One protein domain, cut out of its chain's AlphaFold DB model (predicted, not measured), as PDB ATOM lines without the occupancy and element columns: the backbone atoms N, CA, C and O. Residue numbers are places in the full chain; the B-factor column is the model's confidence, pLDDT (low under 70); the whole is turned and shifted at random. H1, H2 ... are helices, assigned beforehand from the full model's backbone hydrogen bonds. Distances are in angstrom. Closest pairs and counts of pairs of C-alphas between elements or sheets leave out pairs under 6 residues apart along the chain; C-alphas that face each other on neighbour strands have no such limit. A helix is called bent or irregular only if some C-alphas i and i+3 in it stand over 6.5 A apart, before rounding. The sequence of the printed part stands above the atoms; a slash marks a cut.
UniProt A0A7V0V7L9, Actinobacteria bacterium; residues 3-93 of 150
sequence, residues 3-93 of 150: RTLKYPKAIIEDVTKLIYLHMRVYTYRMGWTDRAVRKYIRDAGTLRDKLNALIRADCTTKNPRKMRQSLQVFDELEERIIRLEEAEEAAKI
ATOM      1  N   ARG A   3     -92.812 -32.913 155.202       91.94
ATOM      2  CA  ARG A   3     -93.960 -33.139 156.106       91.94
ATOM      3  C   ARG A   3     -94.249 -34.628 156.324       91.94
ATOM      4  O   ARG A   3     -94.471 -35.052 157.447       91.94
ATOM      5  N   THR A   4     -94.199 -35.425 155.255       95.75
ATOM      6  CA  THR A   4     -94.379 -36.886 155.304       95.75
ATOM      7  C   THR A   4     -93.269 -37.560 156.111       95.75
ATOM      8  O   THR A   4     -93.532 -38.513 156.833       95.75
ATOM      9  N   LEU A   5     -92.049 -37.020 156.040       96.75
ATOM     10  CA  LEU A   5     -90.895 -37.447 156.840       96.75
ATOM     11  C   LEU A   5     -90.915 -36.907 158.285       96.75
ATOM     12  O   LEU A   5     -89.961 -37.126 159.020       96.75
ATOM     13  N   LYS A   6     -91.989 -36.219 158.699       95.69
ATOM     14  CA  LYS A   6     -92.211 -35.711 160.065       95.69
ATOM     15  C   LYS A   6     -91.132 -34.744 160.585       95.69
ATOM     16  O   LYS A   6     -90.920 -34.657 161.791       95.69
ATOM     17  N   TYR A   7     -90.480 -33.978 159.706       97.38
ATOM     18  CA  TYR A   7     -89.571 -32.914 160.152       97.38
ATOM     19  C   TYR A   7     -90.322 -31.795 160.900       97.38
ATOM     20  O   TYR A   7     -91.454 -31.469 160.523       97.38
ATOM     21  N   PRO A   8     -89.689 -31.152 161.903       98.06
ATOM     22  CA  PRO A   8     -90.224 -29.967 162.564       98.06
ATOM     23  C   PRO A   8     -90.602 -28.862 161.575       98.06
ATOM     24  O   PRO A   8     -89.896 -28.619 160.595       98.06
ATOM     25  N   LYS A   9     -91.688 -28.139 161.869       97.06
ATOM     26  CA  LYS A   9     -92.207 -27.066 161.007       97.06
ATOM     27  C   LYS A   9     -91.149 -26.003 160.687       97.06
ATOM     28  O   LYS A   9     -91.004 -25.653 159.521       97.06
ATOM     29  N   ALA A  10     -90.377 -25.576 161.689       96.81
ATOM     30  CA  ALA A  10     -89.310 -24.588 161.527       96.81
ATOM     31  C   ALA A  10     -88.254 -25.028 160.496       96.81
ATOM     32  O   ALA A  10     -87.879 -24.252 159.628       96.81
ATOM     33  N   ILE A  11     -87.853 -26.307 160.507       97.12
ATOM     34  CA  ILE A  11     -86.900 -26.840 159.517       97.12
ATOM     35  C   ILE A  11     -87.490 -26.773 158.105       97.12
ATOM     36  O   ILE A  11     -86.803 -26.422 157.151       97.12
ATOM     37  N   ILE A  12     -88.773 -27.110 157.954       97.69
ATOM     38  CA  ILE A  12     -89.446 -27.063 156.652       97.69
ATOM     39  C   ILE A  12     -89.517 -25.622 156.133       97.69
ATOM     40  O   ILE A  12     -89.296 -25.401 154.941       97.69
ATOM     41  N   GLU A  13     -89.816 -24.660 157.001       97.31
ATOM     42  CA  GLU A  13     -89.840 -23.233 156.668       97.31
ATOM     43  C   GLU A  13     -88.445 -22.740 156.247       97.31
ATOM     44  O   GLU A  13     -88.318 -22.164 155.165       97.31
ATOM     45  N   ASP A  14     -87.397 -23.074 157.007       97.88
ATOM     46  CA  ASP A  14     -86.010 -22.718 156.679       97.88
ATOM     47  C   ASP A  14     -85.573 -23.281 155.323       97.88
ATOM     48  O   ASP A  14     -85.072 -22.551 154.466       97.88
ATOM     49  N   VAL A  15     -85.805 -24.577 155.085       97.44
ATOM     50  CA  VAL A  15     -85.435 -25.231 153.821       97.44
ATOM     51  C   VAL A  15     -86.212 -24.630 152.652       97.44
ATOM     52  O   VAL A  15     -85.635 -24.363 151.599       97.44
ATOM     53  N   THR A  16     -87.510 -24.366 152.830       97.00
ATOM     54  CA  THR A  16     -88.336 -23.747 151.783       97.00
ATOM     55  C   THR A  16     -87.815 -22.355 151.442       97.00
ATOM     56  O   THR A  16     -87.728 -22.003 150.268       97.00
ATOM     57  N   LYS A  17     -87.420 -21.575 152.452       97.75
ATOM     58  CA  LYS A  17     -86.866 -20.234 152.272       97.75
ATOM     59  C   LYS A  17     -85.516 -20.261 151.553       97.75
ATOM     60  O   LYS A  17     -85.311 -19.474 150.632       97.75
ATOM     61  N   LEU A  18     -84.627 -21.187 151.912       97.69
ATOM     62  CA  LEU A  18     -83.349 -21.381 151.219       97.69
ATOM     63  C   LEU A  18     -83.561 -21.719 149.737       97.69
ATOM     64  O   LEU A  18     -82.986 -21.067 148.866       97.69
ATOM     65  N   ILE A  19     -84.457 -22.666 149.441       96.25
ATOM     66  CA  ILE A  19     -84.816 -23.031 148.061       96.25
ATOM     67  C   ILE A  19     -85.444 -21.843 147.324       96.25
ATOM     68  O   ILE A  19     -85.144 -21.610 146.159       96.25
ATOM     69  N   TYR A  20     -86.288 -21.049 147.975       96.88
ATOM     70  CA  TYR A  20     -86.882 -19.875 147.338       96.88
ATOM     71  C   TYR A  20     -85.834 -18.814 146.956       96.88
ATOM     72  O   TYR A  20     -85.962 -18.162 145.921       96.88
ATOM     73  N   LEU A  21     -84.786 -18.642 147.769       96.56
ATOM     74  CA  LEU A  21     -83.810 -17.562 147.604       96.56
ATOM     75  C   LEU A  21     -82.571 -17.930 146.771       96.56
ATOM     76  O   LEU A  21     -81.991 -17.024 146.172       96.56
ATOM     77  N   HIS A  22     -82.154 -19.203 146.713       93.69
ATOM     78  CA  HIS A  22     -80.817 -19.578 146.206       93.69
ATOM     79  C   HIS A  22     -80.517 -19.111 144.773       93.69
ATOM     80  O   HIS A  22     -79.411 -18.662 144.503       93.69
ATOM     81  N   MET A  23     -81.496 -19.098 143.866       92.12
ATOM     82  CA  MET A  23     -81.253 -18.670 142.479       92.12
ATOM     83  C   MET A  23     -81.117 -17.151 142.304       92.12
ATOM     84  O   MET A  23     -80.696 -16.668 141.252       92.12
ATOM     85  N   ARG A  24     -81.490 -16.359 143.311       92.31
ATOM     86  CA  ARG A  24     -81.585 -14.901 143.179       92.31
ATOM     87  C   ARG A  24     -80.236 -14.257 142.862       92.31
ATOM     88  O   ARG A  24     -80.169 -13.318 142.069       92.31
ATOM     89  N   VAL A  25     -79.169 -14.788 143.444       89.31
ATOM     90  CA  VAL A  25     -77.790 -14.313 143.284       89.31
ATOM     91  C   VAL A  25     -77.294 -14.335 141.834       89.31
ATOM     92  O   VAL A  25     -76.481 -13.500 141.456       89.31
ATOM     93  N   TYR A  26     -77.823 -15.212 140.974       87.19
ATOM     94  CA  TYR A  26     -77.410 -15.269 139.567       87.19
ATOM     95  C   TYR A  26     -77.796 -14.004 138.787       87.19
ATOM     96  O   TYR A  26     -77.208 -13.711 137.748       87.19
ATOM     97  N   THR A  27     -78.732 -13.208 139.314       90.25
ATOM     98  CA  THR A  27     -79.080 -11.886 138.770       90.25
ATOM     99  C   THR A  27     -78.159 -10.767 139.261       90.25
ATOM    100  O   THR A  27     -78.292  -9.639 138.799       90.25
ATOM    101  N   TYR A  28     -77.207 -11.038 140.164       91.06
ATOM    102  CA  TYR A  28     -76.299 -10.021 140.710       91.06
ATOM    103  C   TYR A  28     -75.501  -9.304 139.616       91.06
ATOM    104  O   TYR A  28     -75.423  -8.074 139.606       91.06
ATOM    105  N   ARG A  29     -75.006 -10.066 138.627       86.19
ATOM    106  CA  ARG A  29     -74.289  -9.536 137.453       86.19
ATOM    107  C   ARG A  29     -75.116  -8.553 136.614       86.19
ATOM    108  O   ARG A  29     -74.544  -7.859 135.785       86.19
ATOM    109  N   MET A  30     -76.433  -8.471 136.819       90.38
ATOM    110  CA  MET A  30     -77.301  -7.487 136.159       90.38
ATOM    111  C   MET A  30     -77.217  -6.087 136.795       90.38
ATOM    112  O   MET A  30     -77.958  -5.199 136.390       90.38
ATOM    113  N   GLY A  31     -76.336  -5.873 137.782       91.56
ATOM    114  CA  GLY A  31     -76.068  -4.550 138.353       91.56
ATOM    115  C   GLY A  31     -76.907  -4.246 139.589       91.56
ATOM    116  O   GLY A  31     -77.623  -3.248 139.644       91.56
ATOM    117  N   TRP A  32     -76.840  -5.107 140.607       95.50
ATOM    118  CA  TRP A  32     -77.522  -4.836 141.873       95.50
ATOM    119  C   TRP A  32     -77.049  -3.526 142.517       95.50
ATOM    120  O   TRP A  32     -75.856  -3.225 142.574       95.50
ATOM    121  N   THR A  33     -78.001  -2.767 143.058       96.31
ATOM    122  CA  THR A  33     -77.739  -1.592 143.901       96.31
ATOM    123  C   THR A  33     -77.497  -2.009 145.350       96.31
ATOM    124  O   THR A  33     -77.901  -3.099 145.759       96.31
ATOM    125  N   ASP A  34     -76.942  -1.122 146.182       94.81
ATOM    126  CA  ASP A  34     -76.771  -1.408 147.616       94.81
ATOM    127  C   ASP A  34     -78.114  -1.686 148.302       94.81
ATOM    128  O   ASP A  34     -78.214  -2.524 149.193       94.81
ATOM    129  N   ARG A  35     -79.198  -1.048 147.842       93.94
ATOM    130  CA  ARG A  35     -80.561  -1.360 148.296       93.94
ATOM    131  C   ARG A  35     -80.949  -2.809 147.986       93.94
ATOM    132  O   ARG A  35     -81.606  -3.450 148.808       93.94
ATOM    133  N   ALA A  36     -80.577  -3.323 146.815       96.00
ATOM    134  CA  ALA A  36     -80.833  -4.710 146.444       96.00
ATOM    135  C   ALA A  36     -79.992  -5.685 147.284       96.00
ATOM    136  O   ALA A  36     -80.535  -6.693 147.736       96.00
ATOM    137  N   VAL A  37     -78.727  -5.344 147.559       95.62
ATOM    138  CA  VAL A  37     -77.840  -6.116 148.449       95.62
ATOM    139  C   VAL A  37     -78.407  -6.165 149.872       95.62
ATOM    140  O   VAL A  37     -78.637  -7.251 150.398       95.62
ATOM    141  N   ARG A  38     -78.786  -5.022 150.460       94.94
ATOM    142  CA  ARG A  38     -79.455  -4.976 151.775       94.94
ATOM    143  C   ARG A  38     -80.745  -5.786 151.805       94.94
ATOM    144  O   ARG A  38     -81.023  -6.487 152.775       94.94
ATOM    145  N   LYS A  39     -81.545  -5.726 150.731       95.62
ATOM    146  CA  LYS A  39     -82.750  -6.556 150.610       95.62
ATOM    147  C   LYS A  39     -82.395  -8.045 150.604       95.62
ATOM    148  O   LYS A  39     -83.101  -8.803 151.249       95.62
ATOM    149  N   TYR A  40     -81.342  -8.465 149.906       95.69
ATOM    150  CA  TYR A  40     -80.883  -9.857 149.929       95.69
ATOM    151  C   TYR A  40     -80.495 -10.310 151.343       95.69
ATOM    152  O   TYR A  40     -81.011 -11.330 151.797       95.69
ATOM    153  N   ILE A  41     -79.687  -9.519 152.060       94.50
ATOM    154  CA  ILE A  41     -79.278  -9.811 153.445       94.50
ATOM    155  C   ILE A  41     -80.504  -9.936 154.353       94.50
ATOM    156  O   ILE A  41     -80.674 -10.940 155.040       94.50
ATOM    157  N   ARG A  42     -81.400  -8.942 154.317       95.94
ATOM    158  CA  ARG A  42     -82.616  -8.924 155.139       95.94
ATOM    159  C   ARG A  42     -83.544 -10.092 154.822       95.94
ATOM    160  O   ARG A  42     -84.073 -10.718 155.737       95.94
ATOM    161  N   ASP A  43     -83.766 -10.370 153.540       97.00
ATOM    162  CA  ASP A  43     -84.648 -11.454 153.121       97.00
ATOM    163  C   ASP A  43     -84.061 -12.803 153.565       97.00
ATOM    164  O   ASP A  43     -84.821 -13.650 154.024       97.00
ATOM    165  N   ALA A  44     -82.737 -13.000 153.519       96.00
ATOM    166  CA  ALA A  44     -82.080 -14.197 154.048       96.00
ATOM    167  C   ALA A  44     -82.176 -14.286 155.585       96.00
ATOM    168  O   ALA A  44     -82.564 -15.328 156.125       96.00
ATOM    169  N   GLY A  45     -81.924 -13.179 156.288       95.94
ATOM    170  CA  GLY A  45     -81.945 -13.099 157.749       95.94
ATOM    171  C   GLY A  45     -80.928 -14.052 158.382       95.94
ATOM    172  O   GLY A  45     -79.811 -14.193 157.894       95.94
ATOM    173  N   THR A  46     -81.342 -14.774 159.426       96.62
ATOM    174  CA  THR A  46     -80.509 -15.767 160.139       96.62
ATOM    175  C   THR A  46     -80.054 -16.947 159.272       96.62
ATOM    176  O   THR A  46     -79.195 -17.720 159.686       96.62
ATOM    177  N   LEU A  47     -80.615 -17.109 158.068       97.81
ATOM    178  CA  LEU A  47     -80.245 -18.170 157.130       97.81
ATOM    179  C   LEU A  47     -79.181 -17.748 156.115       97.81
ATOM    180  O   LEU A  47     -78.857 -18.553 155.244       97.81
ATOM    181  N   ARG A  48     -78.647 -16.521 156.192       95.00
ATOM    182  CA  ARG A  48     -77.659 -15.993 155.236       95.00
ATOM    183  C   ARG A  48     -76.489 -16.947 154.998       95.00
ATOM    184  O   ARG A  48     -76.228 -17.283 153.848       95.00
ATOM    185  N   ASP A  49     -75.845 -17.436 156.051       94.31
ATOM    186  CA  ASP A  49     -74.653 -18.282 155.895       94.31
ATOM    187  C   ASP A  49     -74.993 -19.613 155.217       94.31
ATOM    188  O   ASP A  49     -74.294 -20.070 154.313       94.31
ATOM    189  N   LYS A  50     -76.140 -20.203 155.580       96.50
ATOM    190  CA  LYS A  50     -76.661 -21.412 154.926       96.50
ATOM    191  C   LYS A  50     -77.030 -21.155 153.466       96.50
ATOM    192  O   LYS A  50     -76.823 -22.031 152.630       96.50
ATOM    193  N   LEU A  51     -77.573 -19.979 153.154       95.94
ATOM    194  CA  LEU A  51     -77.922 -19.578 151.793       95.94
ATOM    195  C   LEU A  51     -76.669 -19.440 150.929       95.94
ATOM    196  O   LEU A  51     -76.618 -20.032 149.854       95.94
ATOM    197  N   ASN A  52     -75.645 -18.737 151.416       92.19
ATOM    198  CA  ASN A  52     -74.375 -18.581 150.710       92.19
ATOM    199  C   ASN A  52     -73.681 -19.938 150.495       92.19
ATOM    200  O   ASN A  52     -73.209 -20.225 149.393       92.19
ATOM    201  N   ALA A  53     -73.688 -20.815 151.504       92.06
ATOM    202  CA  ALA A  53     -73.148 -22.168 151.379       92.06
ATOM    203  C   ALA A  53     -73.912 -23.012 150.341       92.06
ATOM    204  O   ALA A  53     -73.290 -23.661 149.499       92.06
ATOM    205  N   LEU A  54     -75.251 -22.974 150.363       93.62
ATOM    206  CA  LEU A  54     -76.095 -23.674 149.390       93.62
ATOM    207  C   LEU A  54     -75.802 -23.207 147.963       93.62
ATOM    208  O   LEU A  54     -75.624 -24.031 147.074       93.62
ATOM    209  N   ILE A  55     -75.709 -21.898 147.753       89.94
ATOM    210  CA  ILE A  55     -75.402 -21.293 146.455       89.94
ATOM    211  C   ILE A  55     -74.045 -21.774 145.916       89.94
ATOM    212  O   ILE A  55     -73.937 -22.137 144.743       89.94
ATOM    213  N   ARG A  56     -73.007 -21.806 146.765       87.94
ATOM    214  CA  ARG A  56     -71.683 -22.317 146.375       87.94
ATOM    215  C   ARG A  56     -71.751 -23.803 146.002       87.94
ATOM    216  O   ARG A  56     -71.153 -24.201 145.006       87.94
ATOM    217  N   ALA A  57     -72.506 -24.601 146.760       89.38
ATOM    218  CA  ALA A  57     -72.691 -26.029 146.502       89.38
ATOM    219  C   ALA A  57     -73.542 -26.328 145.250       89.38
ATOM    220  O   ALA A  57     -73.336 -27.355 144.606       89.38
ATOM    221  N   ASP A  58     -74.463 -25.435 144.879       87.38
ATOM    222  CA  ASP A  58     -75.320 -25.569 143.691       87.38
ATOM    223  C   ASP A  58     -74.550 -25.358 142.373       87.38
ATOM    224  O   ASP A  58     -74.998 -25.732 141.285       87.38
ATOM    225  N   CYS A  59     -73.326 -24.821 142.445       83.06
ATOM    226  CA  CYS A  59     -72.445 -24.733 141.290       83.06
ATOM    227  C   CYS A  59     -71.954 -26.133 140.869       83.06
ATOM    228  O   CYS A  59     -70.910 -26.618 141.289       83.06
ATOM    229  N   THR A  60     -72.705 -26.789 139.986       84.12
ATOM    230  CA  THR A  60     -72.462 -28.179 139.549       84.12
ATOM    231  C   THR A  60     -71.665 -28.298 138.242       84.12
ATOM    232  O   THR A  60     -71.435 -29.396 137.728       84.12
ATOM    233  N   THR A  61     -71.224 -27.179 137.658       85.31
ATOM    234  CA  THR A  61     -70.543 -27.179 136.355       85.31
ATOM    235  C   THR A  61     -69.156 -27.825 136.421       85.31
ATOM    236  O   THR A  61     -68.277 -27.380 137.150       85.31
ATOM    237  N   LYS A  62     -68.902 -28.806 135.543       88.62
ATOM    238  CA  LYS A  62     -67.556 -29.373 135.326       88.62
ATOM    239  C   LYS A  62     -66.634 -28.458 134.516       88.62
ATOM    240  O   LYS A  62     -65.437 -28.708 134.445       88.62
ATOM    241  N   ASN A  63     -67.171 -27.414 133.873       92.69
ATOM    242  CA  ASN A  63     -66.372 -26.454 133.112       92.69
ATOM    243  C   ASN A  63     -65.634 -25.498 134.072       92.69
ATOM    244  O   ASN A  63     -66.301 -24.670 134.708       92.69
ATOM    245  N   PRO A  64     -64.286 -25.523 134.124       91.25
ATOM    246  CA  PRO A  64     -63.522 -24.715 135.075       91.25
ATOM    247  C   PRO A  64     -63.693 -23.206 134.876       91.25
ATOM    248  O   PRO A  64     -63.652 -22.442 135.836       91.25
ATOM    249  N   ARG A  65     -63.912 -22.751 133.635       91.62
ATOM    250  CA  ARG A  65     -64.122 -21.329 133.330       91.62
ATOM    251  C   ARG A  65     -65.457 -20.839 133.882       91.62
ATOM    252  O   ARG A  65     -65.491 -19.791 134.518       91.62
ATOM    253  N   LYS A  66     -66.538 -21.602 133.676       87.12
ATOM    254  CA  LYS A  66     -67.870 -21.263 134.212       87.12
ATOM    255  C   LYS A  66     -67.912 -21.344 135.739       87.12
ATOM    256  O   LYS A  66     -68.556 -20.507 136.364       87.12
ATOM    257  N   MET A  67     -67.198 -22.311 136.321       89.31
ATOM    258  CA  MET A  67     -67.019 -22.420 137.771       89.31
ATOM    259  C   MET A  67     -66.376 -21.144 138.325       89.31
ATOM    260  O   MET A  67     -66.988 -20.465 139.141       89.31
ATOM    261  N   ARG A  68     -65.201 -20.750 137.806       88.94
ATOM    262  CA  ARG A  68     -64.506 -19.522 138.238       88.94
ATOM    263  C   ARG A  68     -65.371 -18.275 138.102       88.94
ATOM    264  O   ARG A  68     -65.438 -17.482 139.028       88.94
ATOM    265  N   GLN A  69     -66.066 -18.124 136.976       87.38
ATOM    266  CA  GLN A  69     -66.985 -17.003 136.784       87.38
ATOM    267  C   GLN A  69     -68.107 -17.003 137.825       87.38
ATOM    268  O   GLN A  69     -68.470 -15.940 138.306       87.38
ATOM    269  N   SER A  70     -68.670 -18.158 138.177       86.12
ATOM    270  CA  SER A  70     -69.732 -18.223 139.186       86.12
ATOM    271  C   SER A  70     -69.193 -17.874 140.572       86.12
ATOM    272  O   SER A  70     -69.773 -17.031 141.241       86.12
ATOM    273  N   LEU A  71     -68.046 -18.440 140.957       87.00
ATOM    274  CA  LEU A  71     -67.394 -18.152 142.239       87.00
ATOM    275  C   LEU A  71     -67.050 -16.670 142.396       87.00
ATOM    276  O   LEU A  71     -67.399 -16.081 143.410       87.00
ATOM    277  N   GLN A  72     -66.515 -16.044 141.347       89.25
ATOM    278  CA  GLN A  72     -66.183 -14.620 141.369       89.25
ATOM    279  C   GLN A  72     -67.407 -13.725 141.645       89.25
ATOM    280  O   GLN A  72     -67.280 -12.722 142.332       89.25
ATOM    281  N   VAL A  73     -68.606 -14.085 141.159       88.81
ATOM    282  CA  VAL A  73     -69.845 -13.344 141.500       88.81
ATOM    283  C   VAL A  73     -70.112 -13.373 142.994       88.81
ATOM    284  O   VAL A  73     -70.565 -12.381 143.558       88.81
ATOM    285  N   PHE A  74     -69.905 -14.536 143.608       87.94
ATOM    286  CA  PHE A  74     -70.170 -14.733 145.024       87.94
ATOM    287  C   PHE A  74     -69.160 -13.978 145.869       87.94
ATOM    288  O   PHE A  74     -69.575 -13.282 146.788       87.94
ATOM    289  N   ASP A  75     -67.883 -14.048 145.503       90.19
ATOM    290  CA  ASP A  75     -66.819 -13.322 146.192       90.19
ATOM    291  C   ASP A  75     -67.066 -11.798 146.104       90.19
ATOM    292  O   ASP A  75     -67.098 -11.119 147.128       90.19
ATOM    293  N   GLU A  76     -67.406 -11.266 144.920       92.69
ATOM    294  CA  GLU A  76     -67.763  -9.845 144.734       92.69
ATOM    295  C   GLU A  76     -68.993  -9.416 145.559       92.69
ATOM    296  O   GLU A  76     -69.061  -8.286 146.055       92.69
ATOM    297  N   LEU A  77     -70.006 -10.283 145.675       93.00
ATOM    298  CA  LEU A  77     -71.182 -10.016 146.502       93.00
ATOM    299  C   LEU A  77     -70.815 -10.013 147.990       93.00
ATOM    300  O   LEU A  77     -71.253  -9.114 148.704       93.00
ATOM    301  N   GLU A  78     -70.038 -10.989 148.460       91.44
ATOM    302  CA  GLU A  78     -69.618 -11.086 149.862       91.44
ATOM    303  C   GLU A  78     -68.766  -9.884 150.275       91.44
ATOM    304  O   GLU A  78     -69.080  -9.245 151.278       91.44
ATOM    305  N   GLU A  79     -67.791  -9.483 149.455       93.94
ATOM    306  CA  GLU A  79     -67.004  -8.261 149.672       93.94
ATOM    307  C   GLU A  79     -67.883  -7.009 149.748       93.94
ATOM    308  O   GLU A  79     -67.660  -6.110 150.561       93.94
ATOM    309  N   ARG A  80     -68.903  -6.912 148.889       94.94
ATOM    310  CA  ARG A  80     -69.820  -5.770 148.911       94.94
ATOM    311  C   ARG A  80     -70.715  -5.771 150.143       94.94
ATOM    312  O   ARG A  80     -71.023  -4.695 150.647       94.94
ATOM    313  N   ILE A  81     -71.137  -6.941 150.619       93.88
ATOM    314  CA  ILE A  81     -71.891  -7.038 151.864       93.88
ATOM    315  C   ILE A  81     -71.024  -6.576 153.039       93.88
ATOM    316  O   ILE A  81     -71.478  -5.714 153.782       93.88
ATOM    317  N   ILE A  82     -69.783  -7.067 153.151       94.12
ATOM    318  CA  ILE A  82     -68.847  -6.669 154.217       94.12
ATOM    319  C   ILE A  82     -68.686  -5.148 154.247       94.12
ATOM    320  O   ILE A  82     -68.939  -4.529 155.275       94.12
ATOM    321  N   ARG A  83     -68.401  -4.523 153.097       95.00
ATOM    322  CA  ARG A  83     -68.269  -3.059 153.008       95.00
ATOM    323  C   ARG A  83     -69.522  -2.303 153.450       95.00
ATOM    324  O   ARG A  83     -69.418  -1.234 154.046       95.00
ATOM    325  N   LEU A  84     -70.712  -2.812 153.124       93.69
ATOM    326  CA  LEU A  84     -71.967  -2.186 153.548       93.69
ATOM    327  C   LEU A  84     -72.195  -2.337 155.050       93.69
ATOM    328  O   LEU A  84     -72.644  -1.385 155.677       93.69
ATOM    329  N   GLU A  85     -71.879  -3.500 155.616       91.06
ATOM    330  CA  GLU A  85     -71.993  -3.754 157.054       91.06
ATOM    331  C   GLU A  85     -71.001  -2.900 157.852       91.06
ATOM    332  O   GLU A  85     -71.396  -2.286 158.837       91.06
ATOM    333  N   GLU A  86     -69.756  -2.768 157.389       90.94
ATOM    334  CA  GLU A  86     -68.747  -1.878 157.980       90.94
ATOM    335  C   GLU A  86     -69.185  -0.410 157.938       90.94
ATOM    336  O   GLU A  86     -69.109   0.290 158.946       90.94
ATOM    337  N   ALA A  87     -69.697   0.057 156.795       87.44
ATOM    338  CA  ALA A  87     -70.204   1.420 156.667       87.44
ATOM    339  C   ALA A  87     -71.421   1.672 157.572       87.44
ATOM    340  O   ALA A  87     -71.569   2.755 158.135       87.44
ATOM    341  N   GLU A  88     -72.302   0.681 157.719       87.00
ATOM    342  CA  GLU A  88     -73.457   0.764 158.614       87.00
ATOM    343  C   GLU A  88     -73.047   0.751 160.085       87.00
ATOM    344  O   GLU A  88     -73.634   1.487 160.875       87.00
ATOM    345  N   GLU A  89     -72.043  -0.040 160.461       85.38
ATOM    346  CA  GLU A  89     -71.504  -0.059 161.821       85.38
ATOM    347  C   GLU A  89     -70.806   1.259 162.158       85.38
ATOM    348  O   GLU A  89     -71.110   1.869 163.181       85.38
ATOM    349  N   ALA A  90     -69.979   1.777 161.247       80.44
ATOM    350  CA  ALA A  90     -69.377   3.100 161.381       80.44
ATOM    351  C   ALA A  90     -70.445   4.199 161.522       80.44
ATOM    352  O   ALA A  90     -70.320   5.081 162.366       80.44
ATOM    353  N   ALA A  91     -71.548   4.117 160.770       80.12
ATOM    354  CA  ALA A  91     -72.653   5.074 160.862       80.12
ATOM    355  C   ALA A  91     -73.475   4.976 162.167       80.12
ATOM    356  O   ALA A  91     -74.247   5.891 162.478       80.12
ATOM    357  N   LYS A  92     -73.362   3.880 162.932       84.31
ATOM    358  CA  LYS A  92     -73.968   3.776 164.270       84.31
ATOM    359  C   LYS A  92     -73.145   4.485 165.334       84.31
ATOM    360  O   LYS A  92     -73.715   4.826 166.372       84.31
ATOM    361  N   ILE A  93     -71.852   4.708 165.091       85.12
ATOM    362  CA  ILE A  93     -70.997   5.454 166.008       85.12
ATOM    363  C   ILE A  93     -71.532   6.879 166.081       85.12
ATOM    364  O   ILE A  93     -71.736   7.556 165.072       85.12
TER     365      ILE A  93
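What this domain is: This is residues 3 to 93 of the 150 residues of a protein of Actinobacteria bacterium (UniProt A0A7V0V7L9). Picture a loose, flat frame: the long helix H3 makes one side, the arm H2b of the bent helix H2 runs back beside it at a narrow angle, and two short arms, H1b and H2a, cross H3 like rungs. The other arm of H1, H1a, slants across H2b, and residues 4 to 11 stick out at one end, residues 86 to 93 at the other. The printed part has 91 residues with three named helices, H1, H2 and H3 in that order, and no named strand; the class is all helix. The whole is loose, with a radius of gyration of the C-alphas of 15.2 A, and spans 47 by 41 by 17 A.

How they stand to each other: Begin with H3, residues 64 to 92. Its residues 77 to 84 alone touch H2a, residues 34 to 43, about perpendicular at 87 degrees; look at Val 37 and Ile 81, the closest C-alphas, 6.9 A apart. Its residues 73 to 77 alone touch H1b, residues 23 to 30, about perpendicular at 85 degrees, with the C-alphas of Arg 29 and Val 73 closest at 7.1 A. H1b and H2a are near each other, with 5 pairs of C-alphas within 10 A. H2b, residues 46 to 58, runs the opposite way to H3 at a shallow tilt of 16 degrees; the two are close but not clearly touching, the C-alphas of Arg 56 and Leu 71 being closest at 7.3 A. On H1a, residues 9 to 20, residues 14 to 18 alone touch H2b, at a steep tilt of 51 degrees, the same way, closest at the C-alphas of Leu 18 and Leu 51, 5.7 A apart. H1a is apart from H3 and from H2a. The helix packing is mostly crossed: of the 3 touching pairs, 0 are at a shallow tilt. Every O i to N i+4 pair is within hydrogen-bond range in H1a, H2a and H3; in H2b 8 of 9 are, and in H1b 0 of 4, beside 4 of 5 O i to N i+3 pairs.

Where its parts are: Find C-alpha 64 at (-63.522, -24.715, 135.075); from there H3 runs 42.1 A to C-alpha 92 at (-73.968, 3.776, 164.270). H2, residues 34 to 58, was assigned as one helix by its hydrogen bonds but is bent: C-alphas 43 and 46 are 9.2 A apart, and its arms H2a, 13.9 A, and H2b, 19.8 A, stand about perpendicular at 78 degrees. H1, residues 9 to 30, likewise assigned as one helix by its hydrogen bonds, begins at C-alpha 9, at (-92.207, -27.066, 161.007), and is bent where C-alphas 20 and 23 are 7.5 A apart; its arms H1a, 16.3 A, and H1b, 13.4 A, stand at a shallow tilt of 31 degrees. Two arms are irregular: in H1b C-alphas 26 and 29 are 6.9 A apart, in H2b C-alphas 46 and 49 are 7.7 A apart.

The domain as a whole: Look to Thr 4 and Ile 93 for the two C-alphas farthest apart, 49.5 A. The printed part has no cut, and both links, H1 to H2 and H2 to H3, are tight. The mean pLDDT of the printed part is 92.3, and no printed residue is under 70.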